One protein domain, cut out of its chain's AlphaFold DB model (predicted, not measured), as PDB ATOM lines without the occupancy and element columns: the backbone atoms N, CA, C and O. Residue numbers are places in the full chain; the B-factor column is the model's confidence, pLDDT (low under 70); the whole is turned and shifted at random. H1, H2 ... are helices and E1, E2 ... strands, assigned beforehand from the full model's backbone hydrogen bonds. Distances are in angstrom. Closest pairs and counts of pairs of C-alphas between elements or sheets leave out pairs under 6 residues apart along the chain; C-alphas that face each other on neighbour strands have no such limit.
ATOM      1  N   THR A 102     -31.833 -39.420  93.199       93.69
ATOM      2  CA  THR A 102     -31.601 -37.970  93.134       93.69
ATOM      3  C   THR A 102     -31.778 -37.316  94.501       93.69
ATOM      4  O   THR A 102     -30.956 -36.499  94.914       93.69
ATOM      5  N   GLY A 103     -32.814 -37.708  95.244       92.00
ATOM      6  CA  GLY A 103     -32.975 -37.245  96.617       92.00
ATOM      7  C   GLY A 103     -31.918 -37.805  97.571       92.00
ATOM      8  O   GLY A 103     -31.492 -37.114  98.490       92.00
ATOM      9  N   PHE A 104     -31.413 -39.017  97.329       94.00
ATOM     10  CA  PHE A 104     -30.276 -39.538  98.093       94.00
ATOM     11  C   PHE A 104     -29.028 -38.672  97.868       94.00
ATOM     12  O   PHE A 104     -28.368 -38.267  98.822       94.00
ATOM     13  N   GLU A 105     -28.733 -38.335  96.612       95.12
ATOM     14  CA  GLU A 105     -27.590 -37.505  96.228       95.12
ATOM     15  C   GLU A 105     -27.656 -36.085  96.791       95.12
ATOM     16  O   GLU A 105     -26.607 -35.517  97.122       95.12
ATOM     17  N   SER A 106     -28.851 -35.506  96.941       93.50
ATOM     18  CA  SER A 106     -28.996 -34.194  97.582       93.50
ATOM     19  C   SER A 106     -28.637 -34.240  99.072       93.50
ATOM     20  O   SER A 106     -28.124 -33.259  99.606       93.50
ATOM     21  N   LEU A 107     -28.796 -35.397  99.726       93.75
ATOM     22  CA  LEU A 107     -28.508 -35.588 101.149       93.75
ATOM     23  C   LEU A 107     -27.045 -35.933 101.475       93.75
ATOM     24  O   LEU A 107     -26.625 -35.781 102.622       93.75
ATOM     25  N   LEU A 108     -26.231 -36.355 100.502       95.25
ATOM     26  CA  LEU A 108     -24.829 -36.747 100.751       95.25
ATOM     27  C   LEU A 108     -23.921 -35.584 101.189       95.25
ATOM     28  O   LEU A 108     -22.815 -35.822 101.654       95.25
ATOM     29  N   GLY A 109     -24.356 -34.330 101.021       91.12
ATOM     30  CA  GLY A 109     -23.640 -33.151 101.532       91.12
ATOM     31  C   GLY A 109     -23.966 -32.790 102.985       91.12
ATOM     32  O   GLY A 109     -23.416 -31.825 103.508       91.12
ATOM     33  N   HIS A 110     -24.884 -33.520 103.621       91.19
ATOM     34  CA  HIS A 110     -25.331 -33.276 104.990       91.19
ATOM     35  C   HIS A 110     -24.716 -34.277 105.971       91.19
ATOM     36  O   HIS A 110     -23.982 -35.177 105.576       91.19
ATOM     37  N   SER A 111     -25.018 -34.118 107.259       89.31
ATOM     38  CA  SER A 111     -24.527 -35.006 108.310       89.31
ATOM     39  C   SER A 111     -25.211 -36.377 108.298       89.31
ATOM     40  O   SER A 111     -26.420 -36.500 108.060       89.31
ATOM     41  N   TRP A 112     -24.420 -37.407 108.601       95.25
ATOM     42  CA  TRP A 112     -24.843 -38.799 108.729       95.25
ATOM     43  C   TRP A 112     -24.309 -39.368 110.036       95.25
ATOM     44  O   TRP A 112     -23.167 -39.106 110.412       95.25
ATOM     45  N   VAL A 113     -25.121 -40.178 110.706       93.06
ATOM     46  CA  VAL A 113     -24.744 -40.829 111.963       93.06
ATOM     47  C   VAL A 113     -24.611 -42.323 111.731       93.06
ATOM     48  O   VAL A 113     -25.511 -42.952 111.174       93.06
ATOM     49  N   ARG A 114     -23.479 -42.881 112.161       96.12
ATOM     50  CA  ARG A 114     -23.223 -44.321 112.170       96.12
ATOM     51  C   ARG A 114     -23.942 -44.968 113.349       96.12
ATOM     52  O   ARG A 114     -23.735 -44.571 114.490       96.12
ATOM     53  N   GLU A 115     -24.708 -46.011 113.068       90.94
ATOM     54  CA  GLU A 115     -25.453 -46.802 114.043       90.94
ATOM     55  C   GLU A 115     -25.239 -48.302 113.799       90.94
ATOM     56  O   GLU A 115     -25.035 -48.751 112.668       90.94
ATOM     57  N   MET A 116     -25.324 -49.092 114.871       93.31
ATOM     58  CA  MET A 116     -25.337 -50.555 114.792       93.31
ATOM     59  C   MET A 116     -26.770 -51.058 114.980       93.31
ATOM     60  O   MET A 116     -27.318 -51.002 116.081       93.31
ATOM     61  N   ILE A 117     -27.382 -51.570 113.910       88.00
ATOM     62  CA  ILE A 117     -28.728 -52.156 113.948       88.00
ATOM     63  C   ILE A 117     -28.589 -53.674 113.805       88.00
ATOM     64  O   ILE A 117     -28.396 -54.205 112.711       88.00
ATOM     65  N   GLY A 118     -28.674 -54.382 114.933       91.56
ATOM     66  CA  GLY A 118     -28.363 -55.812 114.988       91.56
ATOM     67  C   GLY A 118     -26.865 -56.049 114.790       91.56
ATOM     68  O   GLY A 118     -26.054 -55.526 115.546       91.56
ATOM     69  N   ASP A 119     -26.499 -56.829 113.775       92.94
ATOM     70  CA  ASP A 119     -25.112 -57.105 113.376       92.94
ATOM     71  C   ASP A 119     -24.641 -56.245 112.191       92.94
ATOM     72  O   ASP A 119     -23.617 -56.544 111.575       92.94
ATOM     73  N   ARG A 120     -25.400 -55.200 111.841       94.50
ATOM     74  CA  ARG A 120     -25.168 -54.383 110.646       94.50
ATOM     75  C   ARG A 120     -24.787 -52.963 111.005       94.50
ATOM     76  O   ARG A 120     -25.400 -52.349 111.878       94.50
ATOM     77  N   GLU A 121     -23.819 -52.439 110.269       96.88
ATOM     78  CA  GLU A 121     -23.468 -51.028 110.294       96.88
ATOM     79  C   GLU A 121     -24.367 -50.263 109.319       96.88
ATOM     80  O   GLU A 121     -24.419 -50.570 108.125       96.88
ATOM     81  N   VAL A 122     -25.084 -49.269 109.839       97.19
ATOM     82  CA  VAL A 122     -26.008 -48.434 109.070       97.19
ATOM     83  C   VAL A 122     -25.697 -46.975 109.351       97.19
ATOM     84  O   VAL A 122     -25.668 -46.547 110.499       97.19
ATOM     85  N   TRP A 123     -25.510 -46.191 108.301       97.69
ATOM     86  CA  TRP A 123     -25.400 -44.744 108.391       97.69
ATOM     87  C   TRP A 123     -26.745 -44.123 108.052       97.69
ATOM     88  O   TRP A 123     -27.332 -44.433 107.017       97.69
ATOM     89  N   ILE A 124     -27.251 -43.262 108.926       94.81
ATOM     90  CA  ILE A 124     -28.585 -42.668 108.821       94.81
ATOM     91  C   ILE A 124     -28.427 -41.167 108.602       94.81
ATOM     92  O   ILE A 124     -27.712 -40.509 109.359       94.81
ATOM     93  N   SER A 125     -29.099 -40.619 107.586       93.00
ATOM     94  CA  SER A 125     -29.102 -39.169 107.368       93.00
ATOM     95  C   SER A 125     -29.776 -38.465 108.547       93.00
ATOM     96  O   SER A 125     -30.888 -38.827 108.945       93.00
ATOM     97  N   GLU A 126     -29.125 -37.436 109.092       84.12
ATOM     98  CA  GLU A 126     -29.709 -36.626 110.169       84.12
ATOM     99  C   GLU A 126     -30.825 -35.700 109.670       84.12
ATOM    100  O   GLU A 126     -31.675 -35.282 110.456       84.12
ATOM    101  N   VAL A 127     -30.848 -35.412 108.365       85.00
ATOM    102  CA  VAL A 127     -31.877 -34.585 107.719       85.00
ATOM    103  C   VAL A 127     -33.144 -35.398 107.457       85.00
ATOM    104  O   VAL A 127     -34.242 -34.957 107.798       85.00
ATOM    105  N   ASP A 128     -33.008 -36.599 106.882       86.50
ATOM    106  CA  ASP A 128     -34.131 -37.519 106.686       86.50
ATOM    107  C   ASP A 128     -33.714 -38.980 106.910       86.50
ATOM    108  O   ASP A 128     -33.179 -39.652 106.032       86.50
ATOM    109  N   ASN A 129     -34.053 -39.511 108.085       86.19
ATOM    110  CA  ASN A 129     -33.737 -40.880 108.519       86.19
ATOM    111  C   ASN A 129     -34.346 -42.022 107.678       86.19
ATOM    112  O   ASN A 129     -34.118 -43.212 107.968       86.19
ATOM    113  N   LEU A 130     -35.171 -41.691 106.682       89.19
ATOM    114  CA  LEU A 130     -35.585 -42.659 105.676       89.19
ATOM    115  C   LEU A 130     -34.417 -43.059 104.781       89.19
ATOM    116  O   LEU A 130     -34.433 -44.185 104.290       89.19
ATOM    117  N   PHE A 131     -33.446 -42.167 104.591       94.62
ATOM    118  CA  PHE A 131     -32.256 -42.377 103.780       94.62
ATOM    119  C   PHE A 131     -31.154 -42.998 104.634       94.62
ATOM    120  O   PHE A 131     -30.790 -42.482 105.696       94.62
ATOM    121  N   GLN A 132     -30.670 -44.153 104.190       97.44
ATOM    122  CA  GLN A 132     -29.737 -44.995 104.928       97.44
ATOM    123  C   GLN A 132     -28.670 -45.551 103.991       97.44
ATOM    124  O   GLN A 132     -28.973 -45.909 102.853       97.44
ATOM    125  N   ILE A 133     -27.441 -45.666 104.482       98.44
ATOM    126  CA  ILE A 133     -26.348 -46.388 103.830       98.44
ATOM    127  C   ILE A 133     -26.041 -47.602 104.705       98.44
ATOM    128  O   ILE A 133     -25.537 -47.458 105.815       98.44
ATOM    129  N   GLU A 134     -26.384 -48.797 104.242       98.50
ATOM    130  CA  GLU A 134     -26.121 -50.046 104.962       98.50
ATOM    131  C   GLU A 134     -24.859 -50.704 104.403       98.50
ATOM    132  O   GLU A 134     -24.780 -50.995 103.206       98.50
ATOM    133  N   VAL A 135     -23.881 -50.972 105.267       98.25
ATOM    134  CA  VAL A 135     -22.707 -51.769 104.900       98.25
ATOM    135  C   VAL A 135     -23.090 -53.241 105.002       98.25
ATOM    136  O   VAL A 135     -23.409 -53.751 106.079       98.25
ATOM    137  N   GLY A 136     -23.095 -53.924 103.862       97.12
ATOM    138  CA  GLY A 136     -23.395 -55.344 103.785       97.12
ATOM    139  C   GLY A 136     -22.271 -56.217 104.346       97.12
ATOM    140  O   GLY A 136     -21.242 -55.752 104.833       97.12
ATOM    141  N   ARG A 137     -22.469 -57.533 104.279       96.50
ATOM    142  CA  ARG A 137     -21.456 -58.498 104.720       96.50
ATOM    143  C   ARG A 137     -20.350 -58.644 103.676       96.50
ATOM    144  O   ARG A 137     -20.578 -58.409 102.494       96.50
ATOM    145  N   ARG A 138     -19.175 -59.092 104.129       95.50
ATOM    146  CA  ARG A 138     -18.071 -59.486 103.245       95.50
ATOM    147  C   ARG A 138     -18.582 -60.470 102.192       95.50
ATOM    148  O   ARG A 138     -19.191 -61.474 102.555       95.50
ATOM    149  N   ASP A 139     -18.300 -60.179 100.929       92.56
ATOM    150  CA  ASP A 139     -18.707 -61.000  99.789       92.56
ATOM    151  C   ASP A 139     -17.581 -61.969  99.396       92.56
ATOM    152  O   ASP A 139     -17.665 -63.166  99.672       92.56
ATOM    153  N   ARG A 140     -16.468 -61.463  98.847       95.19
ATOM    154  CA  ARG A 140     -15.335 -62.304  98.414       95.19
ATOM    155  C   ARG A 140     -13.984 -61.610  98.553       95.19
ATOM    156  O   ARG A 140     -13.911 -60.397  98.736       95.19
ATOM    157  N   ALA A 141     -12.906 -62.388  98.451       97.38
ATOM    158  CA  ALA A 141     -11.556 -61.848  98.308       97.38
ATOM    159  C   ALA A 141     -11.444 -61.010  97.023       97.38
ATOM    160  O   ALA A 141     -12.101 -61.300  96.019       97.38
ATOM    161  N   PHE A 142     -10.617 -59.970  97.062       97.31
ATOM    162  CA  PHE A 142     -10.441 -59.018  95.970       97.31
ATOM    163  C   PHE A 142      -8.961 -58.695  95.791       97.31
ATOM    164  O   PHE A 142      -8.258 -58.491  96.771       97.31
ATOM    165  N   SER A 143      -8.489 -58.629  94.548       97.00
ATOM    166  CA  SER A 143      -7.113 -58.237  94.236       97.00
ATOM    167  C   SER A 143      -7.086 -57.535  92.883       97.00
ATOM    168  O   SER A 143      -7.462 -58.125  91.870       97.00
ATOM    169  N   GLU A 144      -6.636 -56.285  92.871       96.62
ATOM    170  CA  GLU A 144      -6.337 -55.493  91.674       96.62
ATOM    171  C   GLU A 144      -4.957 -54.833  91.851       96.62
ATOM    172  O   GLU A 144      -4.380 -54.854  92.938       96.62
ATOM    173  N   GLU A 145      -4.388 -54.259  90.788       96.25
ATOM    174  CA  GLU A 145      -3.041 -53.664  90.849       96.25
ATOM    175  C   GLU A 145      -2.920 -52.598  91.950       96.25
ATOM    176  O   GLU A 145      -1.933 -52.568  92.685       96.25
ATOM    177  N   TRP A 146      -3.948 -51.762  92.114       97.44
ATOM    178  CA  TRP A 146      -3.952 -50.685  93.101       97.44
ATOM    179  C   TRP A 146      -4.043 -51.195  94.549       97.44
ATOM    180  O   TRP A 146      -3.455 -50.585  95.440       97.44
ATOM    181  N   THR A 147      -4.706 -52.333  94.809       97.62
ATOM    182  CA  THR A 147      -4.812 -52.886  96.175       97.62
ATOM    183  C   THR A 147      -3.510 -53.524  96.643       97.62
ATOM    184  O   THR A 147      -3.218 -53.535  97.835       97.62
ATOM    185  N   ARG A 148      -2.679 -54.008  95.714       97.19
ATOM    186  CA  ARG A 148      -1.373 -54.617  96.024       97.19
ATOM    187  C   ARG A 148      -0.318 -53.613  96.485       97.19
ATOM    188  O   ARG A 148       0.781 -54.013  96.853       97.19
ATOM    189  N   ARG A 149      -0.633 -52.314  96.454       97.19
ATOM    190  CA  ARG A 149       0.248 -51.247  96.951       97.19
ATOM    191  C   ARG A 149       0.168 -51.063  98.466       97.19
ATOM    192  O   ARG A 149       0.987 -50.342  99.029       97.19
ATOM    193  N   PHE A 150      -0.796 -51.704  99.127       96.94
ATOM    194  CA  PHE A 150      -0.893 -51.713 100.584       96.94
ATOM    195  C   PHE A 150      -0.014 -52.813 101.205       96.94
ATOM    196  O   PHE A 150       0.303 -53.787 100.523       96.94
ATOM    197  N   PRO A 151       0.383 -52.680 102.489       96.69
ATOM    198  CA  PRO A 151       1.250 -53.654 103.156       96.69
ATOM    199  C   PRO A 151       0.726 -55.095 103.122       96.69
ATOM    200  O   PRO A 151       1.500 -56.012 102.852       96.69
ATOM    201  N   ASP A 152      -0.570 -55.302 103.374       95.62
ATOM    202  CA  ASP A 152      -1.230 -56.603 103.216       95.62
ATOM    203  C   ASP A 152      -1.930 -56.706 101.848       95.62
ATOM    204  O   ASP A 152      -3.120 -56.411 101.705       95.62
ATOM    205  N   ALA A 153      -1.163 -57.104 100.829       93.00
ATOM    206  CA  ALA A 153      -1.599 -57.159  99.429       93.00
ATOM    207  C   ALA A 153      -2.697 -58.206  99.140       93.00
ATOM    208  O   ALA A 153      -3.424 -58.068  98.150       93.00
ATOM    209  N   ASP A 154      -2.826 -59.225  99.996       93.81
ATOM    210  CA  ASP A 154      -3.823 -60.299  99.877       93.81
ATOM    211  C   ASP A 154      -5.003 -60.112 100.851       93.81
ATOM    212  O   ASP A 154      -6.016 -60.812 100.765       93.81
ATOM    213  N   GLY A 155      -4.915 -59.126 101.749       93.94
ATOM    214  CA  GLY A 155      -5.924 -58.791 102.754       93.94
ATOM    215  C   GLY A 155      -7.118 -57.983 102.244       93.94
ATOM    216  O   GLY A 155      -7.785 -57.318 103.043       93.94
ATOM    217  N   SER A 156      -7.392 -57.999 100.937       97.31
ATOM    218  CA  SER A 156      -8.458 -57.212 100.315       97.31
ATOM    219  C   SER A 156      -9.737 -58.018 100.062       97.31
ATOM    220  O   SER A 156      -9.709 -59.189  99.681       97.31
ATOM    221  N   SER A 157     -10.900 -57.396 100.269       98.12
ATOM    222  CA  SER A 157     -12.208 -58.041 100.063       98.12
ATOM    223  C   SER A 157     -13.309 -57.068  99.648       98.12
ATOM    224  O   SER A 157     -13.260 -55.882  99.973       98.12
ATOM    225  N   THR A 158     -14.308 -57.572  98.920       98.31
ATOM    226  CA  THR A 158     -15.476 -56.804  98.477       98.31
ATOM    227  C   THR A 158     -16.577 -56.776  99.534       98.31
ATOM    228  O   THR A 158     -16.836 -57.765 100.226       98.31
ATOM    229  N   TYR A 159     -17.256 -55.635  99.615       98.38
ATOM    230  CA  TYR A 159     -18.438 -55.407 100.436       98.38
ATOM    231  C   TYR A 159     -19.497 -54.677  99.597       98.38
ATOM    232  O   TYR A 159     -19.184 -53.645  98.991       98.38
ATOM    233  N   PRO A 160     -20.745 -55.166  99.549       98.38
ATOM    234  CA  PRO A 160     -21.843 -54.398  98.993       98.38
ATOM    235  C   PRO A 160     -22.232 -53.292  99.978       98.38
ATOM    236  O   PRO A 160     -22.363 -53.530 101.178       98.38
ATOM    237  N   VAL A 161     -22.433 -52.083  99.469       98.56
ATOM    238  CA  VAL A 161     -22.952 -50.942 100.229       98.56
ATOM    239  C   VAL A 161     -24.309 -50.581  99.650       98.56
ATOM    240  O   VAL A 161     -24.413 -50.220  98.478       98.56
ATOM    241  N   LEU A 162     -25.355 -50.724 100.457       98.50
ATOM    242  CA  LEU A 162     -26.741 -50.595 100.025       98.50
ATOM    243  C   LEU A 162     -27.249 -49.195 100.356       98.50
ATOM    244  O   LEU A 162     -27.304 -48.804 101.523       98.50
ATOM    245  N   LEU A 163     -27.666 -48.455  99.338       98.38
ATOM    246  CA  LEU A 163     -28.375 -47.195  99.509       98.38
ATOM    247  C   LEU A 163     -29.860 -47.506  99.649       98.38
ATOM    248  O   LEU A 163     -30.468 -48.097  98.751       98.38
ATOM    249  N   LYS A 164     -30.445 -47.134 100.786       97.69
ATOM    250  CA  LYS A 164     -31.819 -47.468 101.151       97.69
ATOM    251  C   LYS A 164     -32.671 -46.236 101.401       97.69
ATOM    252  O   LYS A 164     -32.225 -45.282 102.031       97.69
ATOM    253  N   VAL A 165     -33.927 -46.306 100.973       93.75
ATOM    254  CA  VAL A 165     -34.966 -45.317 101.270       93.75
ATOM    255  C   VAL A 165     -36.178 -46.038 101.848       93.75
ATOM    256  O   VAL A 165     -36.728 -46.945 101.232       93.75
ATOM    257  N   GLN A 166     -36.586 -45.668 103.065       89.19
ATOM    258  CA  GLN A 166     -37.659 -46.354 103.809       89.19
ATOM    259  C   GLN A 166     -37.412 -47.867 103.971       89.19
ATOM    260  O   GLN A 166     -38.344 -48.665 103.942       89.19
ATOM    261  N   GLY A 167     -36.145 -48.264 104.113       89.56
ATOM    262  CA  GLY A 167     -35.737 -49.667 104.222       89.56
ATOM    263  C   GLY A 167     -35.681 -50.434 102.893       89.56
ATOM    264  O   GLY A 167     -35.189 -51.562 102.882       89.56
ATOM    265  N   VAL A 168     -36.121 -49.834 101.783       94.12
ATOM    266  CA  VAL A 168     -36.036 -50.416 100.436       94.12
ATOM    267  C   VAL A 168     -34.704 -50.036  99.806       94.12
ATOM    268  O   VAL A 168     -34.342 -48.863  99.792       94.12
ATOM    269  N   GLU A 169     -33.973 -51.017  99.283       97.62
ATOM    270  CA  GLU A 169     -32.751 -50.776  98.518       97.62
ATOM    271  C   GLU A 169     -33.077 -50.116  97.177       97.62
ATOM    272  O   GLU A 169     -33.901 -50.616  96.413       97.62
ATOM    273  N   ILE A 170     -32.427 -48.986  96.904       97.38
ATOM    274  CA  ILE A 170     -32.572 -48.243  95.647       97.38
ATOM    275  C   ILE A 170     -31.335 -48.356  94.749       97.38
ATOM    276  O   ILE A 170     -31.445 -48.158  93.541       97.38
ATOM    277  N   LYS A 171     -30.161 -48.651  95.324       98.00
ATOM    278  CA  LYS A 171     -28.901 -48.866  94.597       98.00
ATOM    279  C   LYS A 171     -27.901 -49.615  95.480       98.00
ATOM    280  O   LYS A 171     -27.829 -49.354  96.679       98.00
ATOM    281  N   GLN A 172     -27.086 -50.469  94.871       98.31
ATOM    282  CA  GLN A 172     -25.943 -51.120  95.507       98.31
ATOM    283  C   GLN A 172     -24.639 -50.586  94.909       98.31
ATOM    284  O   GLN A 172     -24.488 -50.523  93.688       98.31
ATOM    285  N   LEU A 173     -23.689 -50.234  95.772       98.44
ATOM    286  CA  LEU A 173     -22.319 -49.856  95.429       98.44
ATOM    287  C   LEU A 173     -21.351 -50.965  95.850       98.44
ATOM    288  O   LEU A 173     -21.658 -51.768  96.732       98.44
ATOM    289  N   VAL A 174     -20.166 -50.996  95.243       98.44
ATOM    290  CA  VAL A 174     -19.100 -51.932  95.618       98.44
ATOM    291  C   VAL A 174     -18.000 -51.169  96.333       98.44
ATOM    292  O   VAL A 174     -17.364 -50.287  95.754       98.44
ATOM    293  N   PHE A 175     -17.772 -51.537  97.586       98.62
ATOM    294  CA  PHE A 175     -16.664 -51.047  98.391       98.62
ATOM    295  C   PHE A 175     -15.639 -52.151  98.589       98.62
ATOM    296  O   PHE A 175     -15.962 -53.342  98.599       98.62
ATOM    297  N   ILE A 176     -14.392 -51.737  98.738       98.56
ATOM    298  CA  ILE A 176     -13.250 -52.610  98.933       98.56
ATOM    299  C   ILE A 176     -12.670 -52.309 100.305       98.56
ATOM    300  O   ILE A 176     -12.282 -51.179 100.612       98.56
ATOM    301  N   SER A 177     -12.602 -53.346 101.126       98.31
ATOM    302  CA  SER A 177     -11.791 -53.335 102.327       98.31
ATOM    303  C   SER A 177     -10.368 -53.736 101.950       98.31
ATOM    304  O   SER A 177     -10.198 -54.745 101.268       98.31
ATOM    305  N   CYS A 178      -9.364 -52.954 102.342       97.94
ATOM    306  CA  CYS A 178      -7.947 -53.198 102.060       97.94
ATOM    307  C   CYS A 178      -7.119 -53.229 103.352       97.94
ATOM    308  O   CYS A 178      -7.592 -52.811 104.415       97.94
ATOM    309  N   ASP A 179      -5.877 -53.706 103.239       96.56
ATOM    310  CA  ASP A 179      -4.902 -53.783 104.334       96.56
ATOM    311  C   ASP A 179      -5.463 -54.489 105.584       96.56
ATOM    312  O   ASP A 179      -5.478 -53.941 106.691       96.56
ATOM    313  N   GLY A 180      -6.044 -55.676 105.382       94.62
ATOM    314  CA  GLY A 180      -6.602 -56.495 106.459       94.62
ATOM    315  C   GLY A 180      -7.807 -55.876 107.180       94.62
ATOM    316  O   GLY A 180      -8.103 -56.265 108.309       94.62
ATOM    317  N   GLY A 181      -8.500 -54.910 106.568       96.06
ATOM    318  CA  GLY A 181      -9.677 -54.265 107.163       96.06
ATOM    319  C   GLY A 181      -9.502 -52.799 107.540       96.06
ATOM    320  O   GLY A 181     -10.483 -52.158 107.901       96.06
ATOM    321  N   ARG A 182      -8.279 -52.260 107.488       97.25
ATOM    322  CA  ARG A 182      -7.979 -50.903 107.986       97.25
ATOM    323  C   ARG A 182      -8.459 -49.795 107.058       97.25
ATOM    324  O   ARG A 182      -8.668 -48.670 107.506       97.25
ATOM    325  N   ILE A 183      -8.583 -50.108 105.774       98.38
ATOM    326  CA  ILE A 183      -9.001 -49.171 104.739       98.38
ATOM    327  C   ILE A 183     -10.320 -49.670 104.161       98.38
ATOM    328  O   ILE A 183     -10.445 -50.852 103.851       98.38
ATOM    329  N   PHE A 184     -11.294 -48.783 104.001       98.62
ATOM    330  CA  PHE A 184     -12.593 -49.082 103.410       98.62
ATOM    331  C   PHE A 184     -12.971 -47.959 102.449       98.62
ATOM    332  O   PHE A 184     -13.225 -46.835 102.881       98.62
ATOM    333  N   VAL A 185     -12.953 -48.250 101.148       98.69
ATOM    334  CA  VAL A 185     -13.103 -47.246 100.082       98.69
ATOM    335  C   VAL A 185     -14.010 -47.753  98.961       98.69
ATOM    336  O   VAL A 185     -14.102 -48.967  98.764       98.69
ATOM    337  N   PRO A 186     -14.682 -46.867  98.202       98.62
ATOM    338  CA  PRO A 186     -15.386 -47.281  96.991       98.62
ATOM    339  C   PRO A 186     -14.403 -47.898  95.991       98.62
ATOM    340  O   PRO A 186     -13.233 -47.510  95.932       98.62
ATOM    341  N   ARG A 187     -14.857 -48.848  95.173       98.44
ATOM    342  CA  ARG A 187     -14.039 -49.355  94.064       98.44
ATOM    343  C   ARG A 187     -13.825 -48.232  93.029       98.44
ATOM    344  O   ARG A 187     -14.823 -47.659  92.592       98.44
ATOM    345  N   PRO A 188     -12.580 -47.917  92.629       98.38
ATOM    346  CA  PRO A 188     -12.329 -46.927  91.582       98.38
ATOM    347  C   PRO A 188     -12.825 -47.418  90.217       98.38
ATOM    348  O   PRO A 188     -12.975 -48.624  89.985       98.38
ATOM    349  N   VAL A 189     -13.049 -46.483  89.296       98.00
ATOM    350  CA  VAL A 189     -13.325 -46.798  87.891       98.00
ATOM    351  C   VAL A 189     -12.021 -47.250  87.242       98.00
ATOM    352  O   VAL A 189     -10.995 -46.598  87.403       98.00
ATOM    353  N   ALA A 190     -12.053 -48.374  86.526       97.31
ATOM    354  CA  ALA A 190     -10.905 -48.886  85.789       97.31
ATOM    355  C   ALA A 190     -11.039 -48.543  84.299       97.31
ATOM    356  O   ALA A 190     -11.978 -49.001  83.643       97.31
ATOM    357  N   THR A 191     -10.082 -47.788  83.766       97.12
ATOM    358  CA  THR A 191     -10.043 -47.370  82.360       97.12
ATOM    359  C   THR A 191      -8.840 -48.010  81.662       97.12
ATOM    360  O   THR A 191      -7.707 -47.827  82.122       97.12
ATOM    361  N   PRO A 192      -9.039 -48.754  80.557       95.50
ATOM    362  CA  PRO A 192      -7.941 -49.350  79.801       95.50
ATOM    363  C   PRO A 192      -6.985 -48.294  79.235       95.50
ATOM    364  O   PRO A 192      -7.407 -47.351  78.568       95.50
ATOM    365  N   MET A 193      -5.687 -48.491  79.453       92.69
ATOM    366  CA  MET A 193      -4.593 -47.744  78.834       92.69
ATOM    367  C   MET A 193      -3.801 -48.687  77.918       92.69
ATOM    368  O   MET A 193      -2.733 -49.180  78.271       92.69
ATOM    369  N   GLY A 194      -4.341 -48.977  76.733       90.69
ATOM    370  CA  GLY A 194      -3.739 -49.936  75.796       90.69
ATOM    371  C   GLY A 194      -4.006 -51.399  76.166       90.69
ATOM    372  O   GLY A 194      -4.969 -51.702  76.866       90.69
ATOM    373  N   ASP A 195      -3.167 -52.312  75.671       86.06
ATOM    374  CA  ASP A 195      -3.521 -53.738  75.591       86.06
ATOM    375  C   ASP A 195      -3.566 -54.479  76.938       86.06
ATOM    376  O   ASP A 195      -4.220 -55.517  77.028       86.06
ATOM    377  N   GLN A 196      -2.888 -53.994  77.990       85.75
ATOM    378  CA  GLN A 196      -2.815 -54.705  79.284       85.75
ATOM    379  C   GLN A 196      -2.726 -53.812  80.531       85.75
ATOM    380  O   GLN A 196      -2.672 -54.338  81.642       85.75
ATOM    381  N   GLN A 197      -2.708 -52.488  80.386       93.06
ATOM    382  CA  GLN A 197      -2.590 -51.584  81.527       93.06
ATOM    383  C   GLN A 197      -3.955 -50.993  81.879       93.06
ATOM    384  O   GLN A 197      -4.719 -50.601  80.998       93.06
ATOM    385  N   LEU A 198      -4.263 -50.922  83.171       96.38
ATOM    386  CA  LEU A 198      -5.439 -50.225  83.679       96.38
ATOM    387  C   LEU A 198      -4.986 -48.952  84.388       96.38
ATOM    388  O   LEU A 198      -4.021 -48.958  85.148       96.38
ATOM    389  N   SER A 199      -5.706 -47.865  84.145       96.94
ATOM    390  CA  SER A 199      -5.700 -46.698  85.024       96.94
ATOM    391  C   SER A 199      -6.910 -46.764  85.938       96.94
ATOM    392  O   SER A 199      -7.959 -47.273  85.545       96.94
ATOM    393  N   PHE A 200      -6.753 -46.266  87.159       98.31
ATOM    394  CA  PHE A 200      -7.817 -46.234  88.149       98.31
ATOM    395  C   PHE A 200      -8.096 -44.786  88.523       98.31
ATOM    396  O   PHE A 200      -7.154 -44.055  88.835       98.31
ATOM    397  N   SER A 201      -9.367 -44.391  88.527       98.44
ATOM    398  CA  SER A 201      -9.774 -43.035  88.889       98.44
ATOM    399  C   SER A 201     -11.005 -43.003  89.795       98.44
ATOM    400  O   SER A 201     -11.831 -43.922  89.824       98.44
ATOM    401  N   TYR A 202     -11.116 -41.919  90.555       98.56
ATOM    402  CA  TYR A 202     -12.325 -41.499  91.245       98.56
ATOM    403  C   TYR A 202     -12.796 -40.165  90.680       98.56
ATOM    404  O   TYR A 202     -12.017 -39.221  90.629       98.56
ATOM    405  N   GLU A 203     -14.081 -40.048  90.366       98.25
ATOM    406  CA  GLU A 203     -14.706 -38.762  90.053       98.25
ATOM    407  C   GLU A 203     -15.306 -38.165  91.335       98.25
ATOM    408  O   GLU A 203     -16.158 -38.794  91.972       98.25
ATOM    409  N   ARG A 204     -14.917 -36.946  91.721       97.56
ATOM    410  CA  ARG A 204     -15.364 -36.276  92.964       97.56
ATOM    411  C   ARG A 204     -16.876 -36.115  93.063       97.56
ATOM    412  O   ARG A 204     -17.444 -36.150  94.153       97.56
ATOM    413  N   ASN A 205     -17.520 -35.929  91.916       96.75
ATOM    414  CA  ASN A 205     -18.966 -35.761  91.826       96.75
ATOM    415  C   ASN A 205     -19.718 -37.095  91.720       96.75
ATOM    416  O   ASN A 205     -20.947 -37.085  91.781       96.75
ATOM    417  N   SER A 206     -19.013 -38.227  91.598       97.88
ATOM    418  CA  SER A 206     -19.660 -39.538  91.583       97.88
ATOM    419  C   SER A 206     -20.325 -39.846  92.918       97.88
ATOM    420  O   SER A 206     -19.881 -39.439  94.001       97.88
ATOM    421  N   LEU A 207     -21.402 -40.615  92.835       98.19
ATOM    422  CA  LEU A 207     -22.115 -41.121  93.994       98.19
ATOM    423  C   LEU A 207     -21.191 -41.951  94.897       98.19
ATOM    424  O   LEU A 207     -21.202 -41.782  96.114       98.19
ATOM    425  N   GLU A 208     -20.386 -42.825  94.300       98.44
ATOM    426  CA  GLU A 208     -19.447 -43.722  94.967       98.44
ATOM    427  C   GLU A 208     -18.440 -42.942  95.810       98.44
ATOM    428  O   GLU A 208     -18.245 -43.255  96.986       98.44
ATOM    429  N   TYR A 209     -17.854 -41.891  95.233       98.50
ATOM    430  CA  TYR A 209     -16.911 -41.028  95.932       98.50
ATOM    431  C   TYR A 209     -17.575 -40.299  97.102       98.50
ATOM    432  O   TYR A 209     -17.066 -40.337  98.222       98.50
ATOM    433  N   ARG A 210     -18.744 -39.686  96.877       98.44
ATOM    434  CA  ARG A 210     -19.475 -38.939  97.917       98.44
ATOM    435  C   ARG A 210     -19.949 -39.839  99.059       98.44
ATOM    436  O   ARG A 210     -19.842 -39.450 100.216       98.44
ATOM    437  N   VAL A 211     -20.406 -41.056  98.761       98.56
ATOM    438  CA  VAL A 211     -20.705 -42.071  99.786       98.56
ATOM    439  C   VAL A 211     -19.427 -42.491 100.512       98.56
ATOM    440  O   VAL A 211     -19.430 -42.612 101.737       98.56
ATOM    441  N   GLY A 212     -18.319 -42.646  99.785       98.31
ATOM    442  CA  GLY A 212     -17.006 -42.949 100.349       98.31
ATOM    443  C   GLY A 212     -16.527 -41.915 101.365       98.31
ATOM    444  O   GLY A 212     -15.949 -42.297 102.373       98.31
ATOM    445  N   GLN A 213     -16.828 -40.631 101.162       98.06
ATOM    446  CA  GLN A 213     -16.514 -39.572 102.131       98.06
ATOM    447  C   GLN A 213     -17.301 -39.699 103.444       98.06
ATOM    448  O   GLN A 213     -16.838 -39.225 104.477       98.06
ATOM    449  N   ILE A 214     -18.474 -40.338 103.419       98.06
ATOM    450  CA  ILE A 214     -19.320 -40.519 104.605       98.06
ATOM    451  C   ILE A 214     -18.895 -41.763 105.382       98.06
ATOM    452  O   ILE A 214     -18.656 -41.685 106.582       98.06
ATOM    453  N   ILE A 215     -18.816 -42.912 104.704       98.31
ATOM    454  CA  ILE A 215     -18.647 -44.220 105.365       98.31
ATOM    455  C   ILE A 215     -17.210 -44.755 105.315       98.31
ATOM    456  O   ILE A 215     -16.931 -45.837 105.836       98.31
ATOM    457  N   GLY A 216     -16.316 -44.058 104.615       97.50
ATOM    458  CA  GLY A 216     -14.965 -44.527 104.350       97.50
ATOM    459  C   GLY A 216     -14.104 -44.611 105.605       97.50
ATOM    460  O   GLY A 216     -14.245 -43.839 106.552       97.50
ATOM    461  N   GLN A 217     -13.174 -45.561 105.596       97.88
ATOM    462  CA  GLN A 217     -12.135 -45.688 106.616       97.88
ATOM    463  C   GLN A 217     -10.788 -45.525 105.926       97.88
ATOM    464  O   GLN A 217     -10.461 -46.275 105.009       97.88
ATOM    465  N   PHE A 218     -10.016 -44.523 106.335       97.75
ATOM    466  CA  PHE A 218      -8.809 -44.112 105.607       97.75
ATOM    467  C   PHE A 218      -7.511 -44.387 106.374       97.75
ATOM    468  O   PHE A 218      -6.430 -44.042 105.899       97.75
ATOM    469  N   TYR A 219      -7.600 -45.023 107.547       96.00
ATOM    470  CA  TYR A 219      -6.465 -45.322 108.423       96.00
ATOM    471  C   TYR A 219      -5.539 -44.096 108.606       96.00
ATOM    472  O   TYR A 219      -6.022 -42.994 108.852       96.00
ATOM    473  N   ILE A 220      -4.222 -44.266 108.464       96.31
ATOM    474  CA  ILE A 220      -3.214 -43.198 108.584       96.31
ATOM    475  C   ILE A 220      -3.269 -42.152 107.460       96.31
ATOM    476  O   ILE A 220      -2.615 -41.116 107.568       96.31
ATOM    477  N   TYR A 221      -4.020 -42.404 106.384       97.12
ATOM    478  CA  TYR A 221      -4.108 -41.503 105.231       97.12
ATOM    479  C   TYR A 221      -5.159 -40.405 105.409       97.12
ATOM    480  O   TYR A 221      -5.144 -39.429 104.664       97.12
ATOM    481  N   ASN A 222      -6.028 -40.535 106.419       96.44
ATOM    482  CA  ASN A 222      -7.049 -39.575 106.862       96.44
ATOM    483  C   ASN A 222      -8.161 -39.221 105.855       96.44
ATOM    484  O   ASN A 222      -9.243 -38.842 106.292       96.44
ATOM    485  N   THR A 223      -7.938 -39.349 104.545       98.06
ATOM    486  CA  THR A 223      -8.911 -39.031 103.487       98.06
ATOM    487  C   THR A 223      -8.884 -40.057 102.356       98.06
ATOM    488  O   THR A 223      -7.908 -40.797 102.186       98.06
ATOM    489  N   LEU A 224      -9.941 -40.070 101.539       98.19
ATOM    490  CA  LEU A 224     -10.007 -40.897 100.333       98.19
ATOM    491  C   LEU A 224      -8.904 -40.523  99.332       98.19
ATOM    492  O   LEU A 224      -8.315 -41.405  98.717       98.19
ATOM    493  N   GLU A 225      -8.569 -39.238  99.205       98.50
ATOM    494  CA  GLU A 225      -7.462 -38.770  98.367       98.50
ATOM    495  C   GLU A 225      -6.101 -39.259  98.852       98.50
ATOM    496  O   GLU A 225      -5.261 -39.620  98.029       98.50
ATOM    497  N   GLY A 226      -5.883 -39.311 100.169       98.31
ATOM    498  CA  GLY A 226      -4.659 -39.876 100.733       98.31
ATOM    499  C   GLY A 226      -4.517 -41.359 100.389       98.31
ATOM    500  O   GLY A 226      -3.444 -41.802  99.975       98.31
ATOM    501  N   VAL A 227      -5.617 -42.119 100.479       98.38
ATOM    502  CA  VAL A 227      -5.648 -43.525 100.041       98.38
ATOM    503  C   VAL A 227      -5.388 -43.630  98.535       98.38
ATOM    504  O   VAL A 227      -4.563 -44.441  98.113       98.38
ATOM    505  N   ALA A 228      -6.050 -42.795  97.731       98.44
ATOM    506  CA  ALA A 228      -5.922 -42.784  96.276       98.44
ATOM    507  C   ALA A 228      -4.475 -42.515  95.836       98.44
ATOM    508  O   ALA A 228      -3.939 -43.243  95.002       98.44
ATOM    509  N   GLN A 229      -3.802 -41.547  96.464       98.25
ATOM    510  CA  GLN A 229      -2.407 -41.213  96.178       98.25
ATOM    511  C   GLN A 229      -1.472 -42.415  96.373       98.25
ATOM    512  O   GLN A 229      -0.641 -42.697  95.508       98.25
ATOM    513  N   VAL A 230      -1.614 -43.149  97.481       97.94
ATOM    514  CA  VAL A 230      -0.784 -44.334  97.772       97.94
ATOM    515  C   VAL A 230      -1.116 -45.497  96.835       97.94
ATOM    516  O   VAL A 230      -0.223 -46.194  96.350       97.94
ATOM    517  N   ALA A 231      -2.396 -45.663  96.513       97.69
ATOM    518  CA  ALA A 231      -2.881 -46.678  95.585       97.69
ATOM    519  C   ALA A 231      -2.580 -46.364  94.103       97.69
ATOM    520  O   ALA A 231      -2.765 -47.228  93.248       97.69
ATOM    521  N   GLY A 232      -2.082 -45.164  93.782       97.88
ATOM    522  CA  GLY A 232      -1.885 -44.721  92.398       97.88
ATOM    523  C   GLY A 232      -3.186 -44.520  91.625       97.88
ATOM    524  O   GLY A 232      -3.211 -44.745  90.418       97.88
ATOM    525  N   ILE A 233      -4.251 -44.142  92.326       98.44
ATOM    526  CA  ILE A 233      -5.565 -43.818  91.773       98.44
ATOM    527  C   ILE A 233      -5.635 -42.299  91.579       98.44
ATOM    528  O   ILE A 233      -5.277 -41.539  92.483       98.44
ATOM    529  N   THR A 234      -6.096 -41.841  90.417       98.31
ATOM    530  CA  THR A 234      -6.322 -40.411  90.159       98.31
ATOM    531  C   THR A 234      -7.654 -39.954  90.753       98.31
ATOM    532  O   THR A 234      -8.603 -40.726  90.848       98.31
ATOM    533  N   VAL A 235      -7.740 -38.695  91.184       98.25
ATOM    534  CA  VAL A 235      -8.993 -38.097  91.669       98.25
ATOM    535  C   VAL A 235      -9.311 -36.889  90.801       98.25
ATOM    536  O   VAL A 235      -8.538 -35.929  90.793       98.25
ATOM    537  N   GLU A 236     -10.427 -36.966  90.085       96.31
ATOM    538  CA  GLU A 236     -10.887 -36.020  89.058       96.31
ATOM    539  C   GLU A 236     -12.059 -35.166  89.553       96.31
ATOM    540  O   GLU A 236     -12.998 -35.715  90.177       96.31
TER     541      GLU A 236
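AT A GLANCE: This is residues 102 to 236 of the 236 residues of an uncharacterized protein of Acidobacteria bacterium RIFCSPLOWO2_02_FULL_67_21 (UniProt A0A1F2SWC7). One strongly twisted antiparallel sheet, E1 to E6, curls like part of a barrel round the helix H2, which makes the core. The short helices H1 and H3 only graze this sheet, H1 mainly beside E3 and E4 and H3 beside the edge strand E6, while E7 and E8 make a separate two-stranded hairpin beyond the end of E6. The printed part has 135 residues, with three named helices and eight named strands in the order H1 E1 E2 E3 E4 E5 E6 E7 E8 H2 H3, a mixed class of helices and strands. The large sheet's order is E1 - E2 - E3 - E4 - E5 - E6. The whole is compact, with a radius of gyration of the C-alphas of 15.0 A, and only just elongated, spanning 44 by 29 by 26 A.

HOW THE PARTS SIT: Start at the first printed residue with H1, residues 102 to 107, and then find the edge strand E1, residues 112 to 117. E1 and E2, residues 120 to 125, form a hairpin, with N 115 and O 122 at 2.8 A. E2 and E3, residues 131 to 135, form the next, with N 123 and O 133 at 2.8 A. The closest C-alphas of H1 and E3 are those of Phe 104 and Phe 131, 6.7 A apart. E3 is antiparallel to E4, residues 157 to 165, with N 134 and O 162 at 2.9 A. E4 is antiparallel to E5, residues 168 to 178, with N 159 and O 175 at 2.8 A; E5 bends by 68 degrees at residue 171. E5 and the other edge strand E6, residues 183 to 186, follow with N 176 and O 185 at 2.8 A. These six strands are a meander, each the antiparallel neighbour of the one before. E6 runs on into E7, residues 189 to 193, at 78 degrees, yet the two are apart. E7 forms a hairpin with E8, residues 197 to 202, with N 191 and O 199 at 2.8 A. Next comes H2, residues 207 to 215, round which the large sheet curls; its closest C-alphas to E6 are Gly 212 and Pro 186, 5.7 A apart. H1 and H2 are close but not clearly touching, with Glu 105 and Leu 207 closest at 6.9 A between C-alphas. H2 and H3, residues 224 to 231, are also close but not clearly touching, about perpendicular at 77 degrees, with the C-alphas of Gln 213 and Leu 224 closest at 6.9 A. In H1 and H3 every O i to N i+4 pair is within hydrogen-bond range; in H2 4 of 5 are.

IN THESE COORDINATES: Find C-alpha 102 at (-31.601, -37.970, 93.134), where H1 begins. E1 runs 14.9 A from 112 to 117, E2 16.1 A from 120 to 125, and E3 13.4 A from 131 to 135. E4 runs 26.1 A from 157 to 165. Look for C-alpha 168 at (-36.036, -50.416, 100.436), from which E5 runs 28.3 A to residue 178. E6 spans 183 to 186, E7 189 to 193, and E8 197 to 202, 17.1 A long. H2, 207 to 215, is 12.3 A long, and H3, from 224, ends at C-alpha 231 at (-2.881, -46.678, 95.585).

THE WHOLE: The C-alphas of Val 127 and Asp 195 are the two farthest apart, at 46.9 A. The printed part has no cut and ends at residue 236, the chain's last. E3 to E4 is the long link, and residues 136 to 156 hold no named element. Near the end, residues 234 to 235 pair in parallel with residues 201 to 202 of E8. The mean pLDDT of the printed part is 95.9, and no printed residue is under 70.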